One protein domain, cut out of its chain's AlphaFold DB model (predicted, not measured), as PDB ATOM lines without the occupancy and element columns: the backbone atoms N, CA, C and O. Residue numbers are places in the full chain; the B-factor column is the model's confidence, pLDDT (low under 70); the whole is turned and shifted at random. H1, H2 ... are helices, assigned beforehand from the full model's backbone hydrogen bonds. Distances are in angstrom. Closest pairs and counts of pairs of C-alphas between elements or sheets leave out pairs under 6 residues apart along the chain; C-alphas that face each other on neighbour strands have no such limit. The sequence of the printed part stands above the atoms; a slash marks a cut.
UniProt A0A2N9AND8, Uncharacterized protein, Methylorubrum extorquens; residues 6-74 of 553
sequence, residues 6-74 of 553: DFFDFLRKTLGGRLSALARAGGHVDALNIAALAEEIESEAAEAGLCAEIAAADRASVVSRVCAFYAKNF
ATOM      1  N   ASP A   6    -159.844 145.209   9.656       80.44
ATOM      2  CA  ASP A   6    -158.999 144.781   8.546       80.44
ATOM      3  C   ASP A   6    -158.170 145.944   7.993       80.44
ATOM      4  O   ASP A   6    -156.980 145.780   7.729       80.44
ATOM      5  N   PHE A   7    -158.748 147.150   7.905       83.94
ATOM      6  CA  PHE A   7    -158.011 148.354   7.507       83.94
ATOM      7  C   PHE A   7    -156.955 148.733   8.551       83.94
ATOM      8  O   PHE A   7    -155.808 149.015   8.203       83.94
ATOM      9  N   PHE A   8    -157.309 148.694   9.841       84.88
ATOM     10  CA  PHE A   8    -156.353 148.960  10.917       84.88
ATOM     11  C   PHE A   8    -155.207 147.940  10.930       84.88
ATOM     12  O   PHE A   8    -154.042 148.333  11.030       84.88
ATOM     13  N   ASP A   9    -155.510 146.647  10.818       83.56
ATOM     14  CA  ASP A   9    -154.507 145.584  10.844       83.56
ATOM     15  C   ASP A   9    -153.626 145.594   9.599       83.56
ATOM     16  O   ASP A   9    -152.414 145.392   9.722       83.56
ATOM     17  N   PHE A  10    -154.197 145.872   8.425       86.88
ATOM     18  CA  PHE A  10    -153.439 146.076   7.194       86.88
ATOM     19  C   PHE A  10    -152.474 147.252   7.355       86.88
ATOM     20  O   PHE A  10    -151.263 147.082   7.210       86.88
ATOM     21  N   LEU A  11    -152.978 148.419   7.764       87.88
ATOM     22  CA  LEU A  11    -152.164 149.622   7.905       87.88
ATOM     23  C   LEU A  11    -151.072 149.442   8.967       87.88
ATOM     24  O   LEU A  11    -149.910 149.769   8.735       87.88
ATOM     25  N   ARG A  12    -151.404 148.836  10.113       86.81
ATOM     26  CA  ARG A  12    -150.447 148.544  11.185       86.81
ATOM     27  C   ARG A  12    -149.361 147.562  10.738       86.81
ATOM     28  O   ARG A  12    -148.180 147.831  10.960       86.81
ATOM     29  N   LYS A  13    -149.723 146.425  10.134       86.44
ATOM     30  CA  LYS A  13    -148.750 145.399   9.715       86.44
ATOM     31  C   LYS A  13    -147.845 145.922   8.602       86.44
ATOM     32  O   LYS A  13    -146.622 145.801   8.715       86.44
ATOM     33  N   THR A  14    -148.427 146.546   7.581       86.19
ATOM     34  CA  THR A  14    -147.691 147.049   6.417       86.19
ATOM     35  C   THR A  14    -146.771 148.204   6.808       86.19
ATOM     36  O   THR A  14    -145.586 148.180   6.462       86.19
ATOM     37  N   LEU A  15    -147.241 149.151   7.631       87.31
ATOM     38  CA  LEU A  15    -146.411 150.266   8.098       87.31
ATOM     39  C   LEU A  15    -145.275 149.774   9.001       87.31
ATOM     40  O   LEU A  15    -144.124 150.166   8.816       87.31
ATOM     41  N   GLY A  16    -145.545 148.842   9.921       82.38
ATOM     42  CA  GLY A  16    -144.505 148.214  10.740       82.38
ATOM     43  C   GLY A  16    -143.431 147.496   9.906       82.38
ATOM     44  O   GLY A  16    -142.238 147.572  10.230       82.38
ATOM     45  N   GLY A  17    -143.839 146.840   8.816       79.88
ATOM     46  CA  GLY A  17    -142.951 146.212   7.838       79.88
ATOM     47  C   GLY A  17    -142.069 147.224   7.102       79.88
ATOM     48  O   GLY A  17    -140.842 147.081   7.115       79.88
ATOM     49  N   ARG A  18    -142.664 148.285   6.535       83.31
ATOM     50  CA  ARG A  18    -141.933 149.337   5.803       83.31
ATOM     51  C   ARG A  18    -140.984 150.128   6.696       83.31
ATOM     52  O   ARG A  18    -139.832 150.326   6.321       83.31
ATOM     53  N   LEU A  19    -141.401 150.483   7.912       83.69
ATOM     54  CA  LEU A  19    -140.528 151.149   8.886       83.69
ATOM     55  C   LEU A  19    -139.353 150.256   9.303       83.69
ATOM     56  O   LEU A  19    -138.225 150.727   9.445       83.69
ATOM     57  N   SER A  20    -139.585 148.947   9.442       77.94
ATOM     58  CA  SER A  20    -138.512 147.983   9.706       77.94
ATOM     59  C   SER A  20    -137.540 147.868   8.531       77.94
ATOM     60  O   SER A  20    -136.333 147.781   8.755       77.94
ATOM     61  N   ALA A  21    -138.035 147.876   7.291       74.19
ATOM     62  CA  ALA A  21    -137.205 147.854   6.089       74.19
ATOM     63  C   ALA A  21    -136.380 149.145   5.942       74.19
ATOM     64  O   ALA A  21    -135.169 149.070   5.732       74.19
ATOM     65  N   LEU A  22    -137.000 150.309   6.157       76.50
ATOM     66  CA  LEU A  22    -136.348 151.620   6.129       76.50
ATOM     67  C   LEU A  22    -135.238 151.712   7.184       76.50
ATOM     68  O   LEU A  22    -134.102 152.066   6.861       76.50
ATOM     69  N   ALA A  23    -135.513 151.276   8.417       71.00
ATOM     70  CA  ALA A  23    -134.508 151.211   9.476       71.00
ATOM     71  C   ALA A  23    -133.362 150.230   9.148       71.00
ATOM     72  O   ALA A  23    -132.197 150.517   9.433       71.00
ATOM     73  N   ARG A  24    -133.649 149.077   8.518       64.62
ATOM     74  CA  ARG A  24    -132.616 148.116   8.070       64.62
ATOM     75  C   ARG A  24    -131.756 148.658   6.927       64.62
ATOM     76  O   ARG A  24    -130.577 148.311   6.861       64.62
ATOM     77  N   ALA A  25    -132.325 149.491   6.059       65.19
ATOM     78  CA  ALA A  25    -131.621 150.173   4.975       65.19
ATOM     79  C   ALA A  25    -130.777 151.372   5.459       65.19
ATOM     80  O   ALA A  25    -130.015 151.935   4.677       65.19
ATOM     81  N   GLY A  26    -130.868 151.732   6.747       56.31
ATOM     82  CA  GLY A  26    -130.147 152.858   7.345       56.31
ATOM     83  C   GLY A  26    -130.864 154.204   7.213       56.31
ATOM     84  O   GLY A  26    -130.251 155.233   7.491       56.31
ATOM     85  N   GLY A  27    -132.135 154.206   6.799       68.06
ATOM     86  CA  GLY A  27    -132.982 155.396   6.786       68.06
ATOM     87  C   GLY A  27    -133.365 155.842   8.197       68.06
ATOM     88  O   GLY A  27    -133.443 155.031   9.126       68.06
ATOM     89  N   HIS A  28    -133.597 157.144   8.363       73.94
ATOM     90  CA  HIS A  28    -134.040 157.712   9.632       73.94
ATOM     91  C   HIS A  28    -135.555 157.546   9.783       73.94
ATOM     92  O   HIS A  28    -136.307 157.895   8.881       73.94
ATOM     93  N   VAL A  29    -136.002 156.996  10.913       78.50
ATOM     94  CA  VAL A  29    -137.430 156.849  11.217       78.50
ATOM     95  C   VAL A  29    -137.857 158.041  12.068       78.50
ATOM     96  O   VAL A  29    -137.679 158.029  13.284       78.50
ATOM     97  N   ASP A  30    -138.383 159.073  11.416       81.44
ATOM     98  CA  ASP A  30    -138.951 160.269  12.039       81.44
ATOM     99  C   ASP A  30    -140.442 160.423  11.694       81.44
ATOM    100  O   ASP A  30    -141.009 159.670  10.900       81.44
ATOM    101  N   ALA A  31    -141.100 161.398  12.325       79.12
ATOM    102  CA  ALA A  31    -142.534 161.628  12.149       79.12
ATOM    103  C   ALA A  31    -142.921 161.925  10.688       79.12
ATOM    104  O   ALA A  31    -144.009 161.544  10.264       79.12
ATOM    105  N   LEU A  32    -142.023 162.555   9.922       81.38
ATOM    106  CA  LEU A  32    -142.242 162.879   8.512       81.38
ATOM    107  C   LEU A  32    -142.237 161.617   7.643       81.38
ATOM    108  O   LEU A  32    -143.175 161.402   6.879       81.38
ATOM    109  N   ASN A  33    -141.239 160.746   7.803       81.75
ATOM    110  CA  ASN A  33    -141.158 159.498   7.041       81.75
ATOM    111  C   ASN A  33    -142.267 158.504   7.424       81.75
ATOM    112  O   ASN A  33    -142.752 157.770   6.568       81.75
ATOM    113  N   ILE A  34    -142.694 158.486   8.692       86.81
ATOM    114  CA  ILE A  34    -143.836 157.668   9.131       86.81
ATOM    115  C   ILE A  34    -145.129 158.138   8.453       86.81
ATOM    116  O   ILE A  34    -145.889 157.301   7.976       86.81
ATOM    117  N   ALA A  35    -145.368 159.452   8.396       85.50
ATOM    118  CA  ALA A  35    -146.564 160.013   7.772       85.50
ATOM    119  C   ALA A  35    -146.598 159.758   6.257       85.50
ATOM    120  O   ALA A  35    -147.611 159.281   5.756       85.50
ATOM    121  N   ALA A  36    -145.478 159.979   5.559       87.12
ATOM    122  CA  ALA A  36    -145.376 159.739   4.119       87.12
ATOM    123  C   ALA A  36    -145.633 158.264   3.754       87.12
ATOM    124  O   ALA A  36    -146.429 157.965   2.869       87.12
ATOM    125  N   LEU A  37    -145.028 157.324   4.491       88.44
ATOM    126  CA  LEU A  37    -145.263 155.893   4.269       88.44
ATOM    127  C   LEU A  37    -146.705 155.480   4.576       88.44
ATOM    128  O   LEU A  37    -147.224 154.562   3.949       88.44
ATOM    129  N   ALA A  38    -147.348 156.111   5.557       88.06
ATOM    130  CA  ALA A  38    -148.732 155.806   5.889       88.06
ATOM    131  C   ALA A  38    -149.714 156.295   4.812       88.06
ATOM    132  O   ALA A  38    -150.696 155.607   4.558       88.06
ATOM    133  N   GLU A  39    -149.423 157.421   4.155       87.31
ATOM    134  CA  GLU A  39    -150.206 157.950   3.029       87.31
ATOM    135  C   GLU A  39    -150.116 157.040   1.788       87.31
ATOM    136  O   GLU A  39    -151.130 156.725   1.159       87.31
ATOM    137  N   GLU A  40    -148.920 156.520   1.490       88.44
ATOM    138  CA  GLU A  40    -148.729 155.498   0.447       88.44
ATOM    139  C   GLU A  40    -149.530 154.221   0.756       88.44
ATOM    140  O   GLU A  40    -150.221 153.683  -0.109       88.44
ATOM    141  N   ILE A  41    -149.480 153.746   2.005       88.44
ATOM    142  CA  ILE A  41    -150.187 152.528   2.431       88.44
ATOM    143  C   ILE A  41    -151.707 152.731   2.445       88.44
ATOM    144  O   ILE A  41    -152.446 151.793   2.149       88.44
ATOM    145  N   GLU A  42    -152.197 153.928   2.781       87.50
ATOM    146  CA  GLU A  42    -153.624 154.250   2.687       87.50
ATOM    147  C   GLU A  42    -154.112 154.165   1.235       87.50
ATOM    148  O   GLU A  42    -155.181 153.604   0.983       87.50
ATOM    149  N   SER A  43    -153.307 154.650   0.287       86.31
ATOM    150  CA  SER A  43    -153.605 154.557  -1.147       86.31
ATOM    151  C   SER A  43    -153.655 153.096  -1.615       86.31
ATOM    152  O   SER A  43    -154.617 152.689  -2.263       86.31
ATOM    153  N   GLU A  44    -152.698 152.266  -1.189       85.94
ATOM    154  CA  GLU A  44    -152.684 150.820  -1.478       85.94
ATOM    155  C   GLU A  44    -153.884 150.082  -0.863       85.94
ATOM    156  O   GLU A  44    -154.472 149.195  -1.483       85.94
ATOM    157  N   ALA A  45    -154.289 150.456   0.352       84.31
ATOM    158  CA  ALA A  45    -155.471 149.893   0.997       84.31
ATOM    159  C   ALA A  45    -156.768 150.286   0.267       84.31
ATOM    160  O   ALA A  45    -157.717 149.497   0.225       84.31
ATOM    161  N   ALA A  46    -156.813 151.486  -0.320       84.31
ATOM    162  CA  ALA A  46    -157.936 151.932  -1.136       84.31
ATOM    163  C   ALA A  46    -158.031 151.147  -2.451       84.31
ATOM    164  O   ALA A  46    -159.121 150.696  -2.800       84.31
ATOM    165  N   GLU A  47    -156.905 150.908  -3.127       84.31
ATOM    166  CA  GLU A  47    -156.839 150.070  -4.333       84.31
ATOM    167  C   GLU A  47    -157.210 148.605  -4.051       84.31
ATOM    168  O   GLU A  47    -157.883 147.968  -4.858       84.31
ATOM    169  N   ALA A  48    -156.850 148.087  -2.872       81.44
ATOM    170  CA  ALA A  48    -157.226 146.749  -2.412       81.44
ATOM    171  C   ALA A  48    -158.697 146.631  -1.954       81.44
ATOM    172  O   ALA A  48    -159.117 145.563  -1.508       81.44
ATOM    173  N   GLY A  49    -159.482 147.713  -2.021       82.56
ATOM    174  CA  GLY A  49    -160.897 147.730  -1.637       82.56
ATOM    175  C   GLY A  49    -161.161 147.726  -0.125       82.56
ATOM    176  O   GLY A  49    -162.316 147.699   0.291       82.56
ATOM    177  N   LEU A  50    -160.125 147.814   0.716       80.38
ATOM    178  CA  LEU A  50    -160.242 147.761   2.183       80.38
ATOM    179  C   LEU A  50    -160.842 149.046   2.785       80.38
ATOM    180  O   LEU A  50    -161.267 149.062   3.942       80.38
ATOM    181  N   CYS A  51    -160.890 150.120   1.992       77.56
ATOM    182  CA  CYS A  51    -161.353 151.452   2.389       77.56
ATOM    183  C   CYS A  51    -162.759 151.810   1.872       77.56
ATOM    184  O   CYS A  51    -163.197 152.940   2.106       77.56
ATOM    185  N   ALA A  52    -163.433 150.903   1.150       75.62
ATOM    186  CA  ALA A  52    -164.649 151.199   0.381       75.62
ATOM    187  C   ALA A  52    -165.845 151.635   1.250       75.62
ATOM    188  O   ALA A  52    -166.617 152.497   0.843       75.62
ATOM    189  N   GLU A  53    -165.961 151.095   2.466       75.38
ATOM    190  CA  GLU A  53    -167.075 151.359   3.391       75.38
ATOM    191  C   GLU A  53    -166.703 152.312   4.545       75.38
ATOM    192  O   GLU A  53    -167.485 152.514   5.473       75.38
ATOM    193  N   ILE A  54    -165.502 152.908   4.519       80.00
ATOM    194  CA  ILE A  54    -164.982 153.736   5.617       80.00
ATOM    195  C   ILE A  54    -165.005 155.213   5.217       80.00
ATOM    196  O   ILE A  54    -164.385 155.611   4.228       80.00
ATOM    197  N   ALA A  55    -165.665 156.044   6.026       82.44
ATOM    198  CA  ALA A  55    -165.671 157.490   5.838       82.44
ATOM    199  C   ALA A  55    -164.247 158.071   5.920       82.44
ATOM    200  O   ALA A  55    -163.435 157.664   6.751       82.44
ATOM    201  N   ALA A  56    -163.947 159.077   5.092       80.31
ATOM    202  CA  ALA A  56    -162.606 159.666   5.003       80.31
ATOM    203  C   ALA A  56    -162.078 160.198   6.354       80.31
ATOM    204  O   ALA A  56    -160.894 160.055   6.653       80.31
ATOM    205  N   ALA A  57    -162.957 160.748   7.199       80.75
ATOM    206  CA  ALA A  57    -162.595 161.219   8.536       80.75
ATOM    207  C   ALA A  57    -162.169 160.072   9.474       80.75
ATOM    208  O   ALA A  57    -161.222 160.219  10.249       80.75
ATOM    209  N   ASP A  58    -162.825 158.915   9.371       81.62
ATOM    210  CA  ASP A  58    -162.486 157.734  10.165       81.62
ATOM    211  C   ASP A  58    -161.184 157.091   9.679       81.62
ATOM    212  O   ASP A  58    -160.363 156.683  10.505       81.62
ATOM    213  N   ARG A  59    -160.932 157.088   8.360       84.50
ATOM    214  CA  ARG A  59    -159.641 156.660   7.793       84.50
ATOM    215  C   ARG A  59    -158.496 157.533   8.297       84.50
ATOM    216  O   ARG A  59    -157.552 157.007   8.881       84.50
ATOM    217  N   ALA A  60    -158.635 158.856   8.197       84.06
ATOM    218  CA  ALA A  60    -157.636 159.804   8.689       84.06
ATOM    219  C   ALA A  60    -157.374 159.651  10.201       84.06
ATOM    220  O   ALA A  60    -156.231 159.716  10.657       84.06
ATOM    221  N   SER A  61    -158.422 159.388  10.991       83.75
ATOM    222  CA  SER A  61    -158.311 159.120  12.431       83.75
ATOM    223  C   SER A  61    -157.528 157.833  12.729       83.75
ATOM    224  O   SER A  61    -156.660 157.819  13.608       83.75
ATOM    225  N   VAL A  62    -157.785 156.756  11.977       85.00
ATOM    226  CA  VAL A  62    -157.058 155.481  12.090       85.00
ATOM    227  C   VAL A  62    -155.590 155.652  11.701       85.00
ATOM    228  O   VAL A  62    -154.715 155.275  12.484       85.00
ATOM    229  N   VAL A  63    -155.317 156.278  10.555       88.44
ATOM    230  CA  VAL A  63    -153.961 156.572  10.068       88.44
ATOM    231  C   VAL A  63    -153.190 157.384  11.108       88.44
ATOM    232  O   VAL A  63    -152.119 156.969  11.547       88.44
ATOM    233  N   SER A  64    -153.778 158.476  11.603       86.12
ATOM    234  CA  SER A  64    -153.169 159.336  12.624       86.12
ATOM    235  C   SER A  64    -152.821 158.572  13.908       86.12
ATOM    236  O   SER A  64    -151.710 158.699  14.430       86.12
ATOM    237  N   ARG A  65    -153.716 157.699  14.399       85.06
ATOM    238  CA  ARG A  65    -153.456 156.874  15.593       85.06
ATOM    239  C   ARG A  65    -152.346 155.853  15.376       85.06
ATOM    240  O   ARG A  65    -151.532 155.653  16.280       85.06
ATOM    241  N   VAL A  66    -152.294 155.210  14.209       86.94
ATOM    242  CA  VAL A  66    -151.241 154.235  13.892       86.94
ATOM    243  C   VAL A  66    -149.890 154.939  13.724       86.94
ATOM    244  O   VAL A  66    -148.896 154.486  14.297       86.94
ATOM    245  N   CYS A  67    -149.854 156.094  13.057       87.81
ATOM    246  CA  CYS A  67    -148.661 156.935  12.954       87.81
ATOM    247  C   CYS A  67    -148.162 157.384  14.331       87.81
ATOM    248  O   CYS A  67    -146.985 157.211  14.642       87.81
ATOM    249  N   ALA A  68    -149.050 157.887  15.195       84.50
ATOM    250  CA  ALA A  68    -148.700 158.291  16.557       84.50
ATOM    251  C   ALA A  68    -148.199 157.109  17.407       84.50
ATOM    252  O   ALA A  68    -147.247 157.251  18.179       84.50
ATOM    253  N   PHE A  69    -148.804 155.925  17.243       85.88
ATOM    254  CA  PHE A  69    -148.354 154.702  17.902       85.88
ATOM    255  C   PHE A  69    -146.917 154.351  17.506       85.88
ATOM    256  O   PHE A  69    -146.096 154.096  18.388       85.88
ATOM    257  N   TYR A  70    -146.587 154.368  16.212       84.94
ATOM    258  CA  TYR A  70    -145.230 154.076  15.753       84.94
ATOM    259  C   TYR A  70    -144.244 155.202  16.080       84.94
ATOM    260  O   TYR A  70    -143.148 154.905  16.542       84.94
ATOM    261  N   ALA A  71    -144.627 156.474  15.989       82.50
ATOM    262  CA  ALA A  71    -143.766 157.586  16.394       82.50
ATOM    263  C   ALA A  71    -143.332 157.484  17.870       82.50
ATOM    264  O   ALA A  71    -142.201 157.820  18.214       82.50
ATOM    265  N   LYS A  72    -144.213 156.977  18.744       80.25
ATOM    266  CA  LYS A  72    -143.936 156.820  20.180       80.25
ATOM    267  C   LYS A  72    -143.283 155.481  20.542       80.25
ATOM    268  O   LYS A  72    -142.447 155.433  21.442       80.25
ATOM    269  N   ASN A  73    -143.686 154.393  19.886       77.38
ATOM    270  CA  ASN A  73    -143.361 153.028  20.314       77.38
ATOM    271  C   ASN A  73    -142.484 152.249  19.331       77.38
ATOM    272  O   ASN A  73    -142.066 151.136  19.663       77.38
ATOM    273  N   PHE A  74    -142.187 152.785  18.142       74.75
ATOM    274  CA  PHE A  74    -141.290 152.121  17.203       74.75
ATOM    275  C   PHE A  74    -139.872 152.118  17.767       74.75
ATOM    276  O   PHE A  74    -139.093 153.058  17.641       74.75
TER     277      PHE A  74
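This is residues 6 to 74 of the 553 residues of an uncharacterized protein of Methylorubrum extorquens (UniProt A0A2N9AND8). Three helices pack together in a triangle, each slanting across the other two, and make one elongated body with the two links at its opposite ends. The printed part has 69 residues with three named helices, H1, H2 and H3 in that order, and no named strand; the class is all helix. It is compact, with a radius of gyration of the C-alphas of 11.7 A and spans of 37 by 20 by 17 A.

Start from H1, residues 6 to 24. It touches H2, residues 31 to 47, closest at C-alphas Leu 15 and Ala 38, 6.4 A, at a steep tilt of 46 degrees, opposite ways. With residues 8 to 16 alone it touches residues 62 to 70 of H3, residues 56 to 73; C-alphas Arg 12 and Val 66 are closest, 6.4 A, at a steep tilt of 39 degrees, the same way. H2 and H3 form a helical hairpin: they touch, closest at C-alphas Ala 31 and Ala 71, 6.0 A, at a steep tilt of 41 degrees, H3 with residues 63 to 71 alone. Packing is mostly crossed, with 0 of 3 pairs at a shallow tilt. In H1, H2 and H3 every O i to N i+4 pair is within hydrogen-bond range.

Find C-alpha 6 at (-158.999, 144.781, 8.546); H1 runs 26.6 A from there. H2 spans 24.7 A, and H3 runs 25.5 A to C-alpha 73 at (-143.361, 153.028, 20.314).

The C-alphas of Gly 26 and Glu 53 are farthest apart, 37.2 A. Both links are short, and the printed part has no cut. Look for pLDDT under 70 at residues 24 to 27.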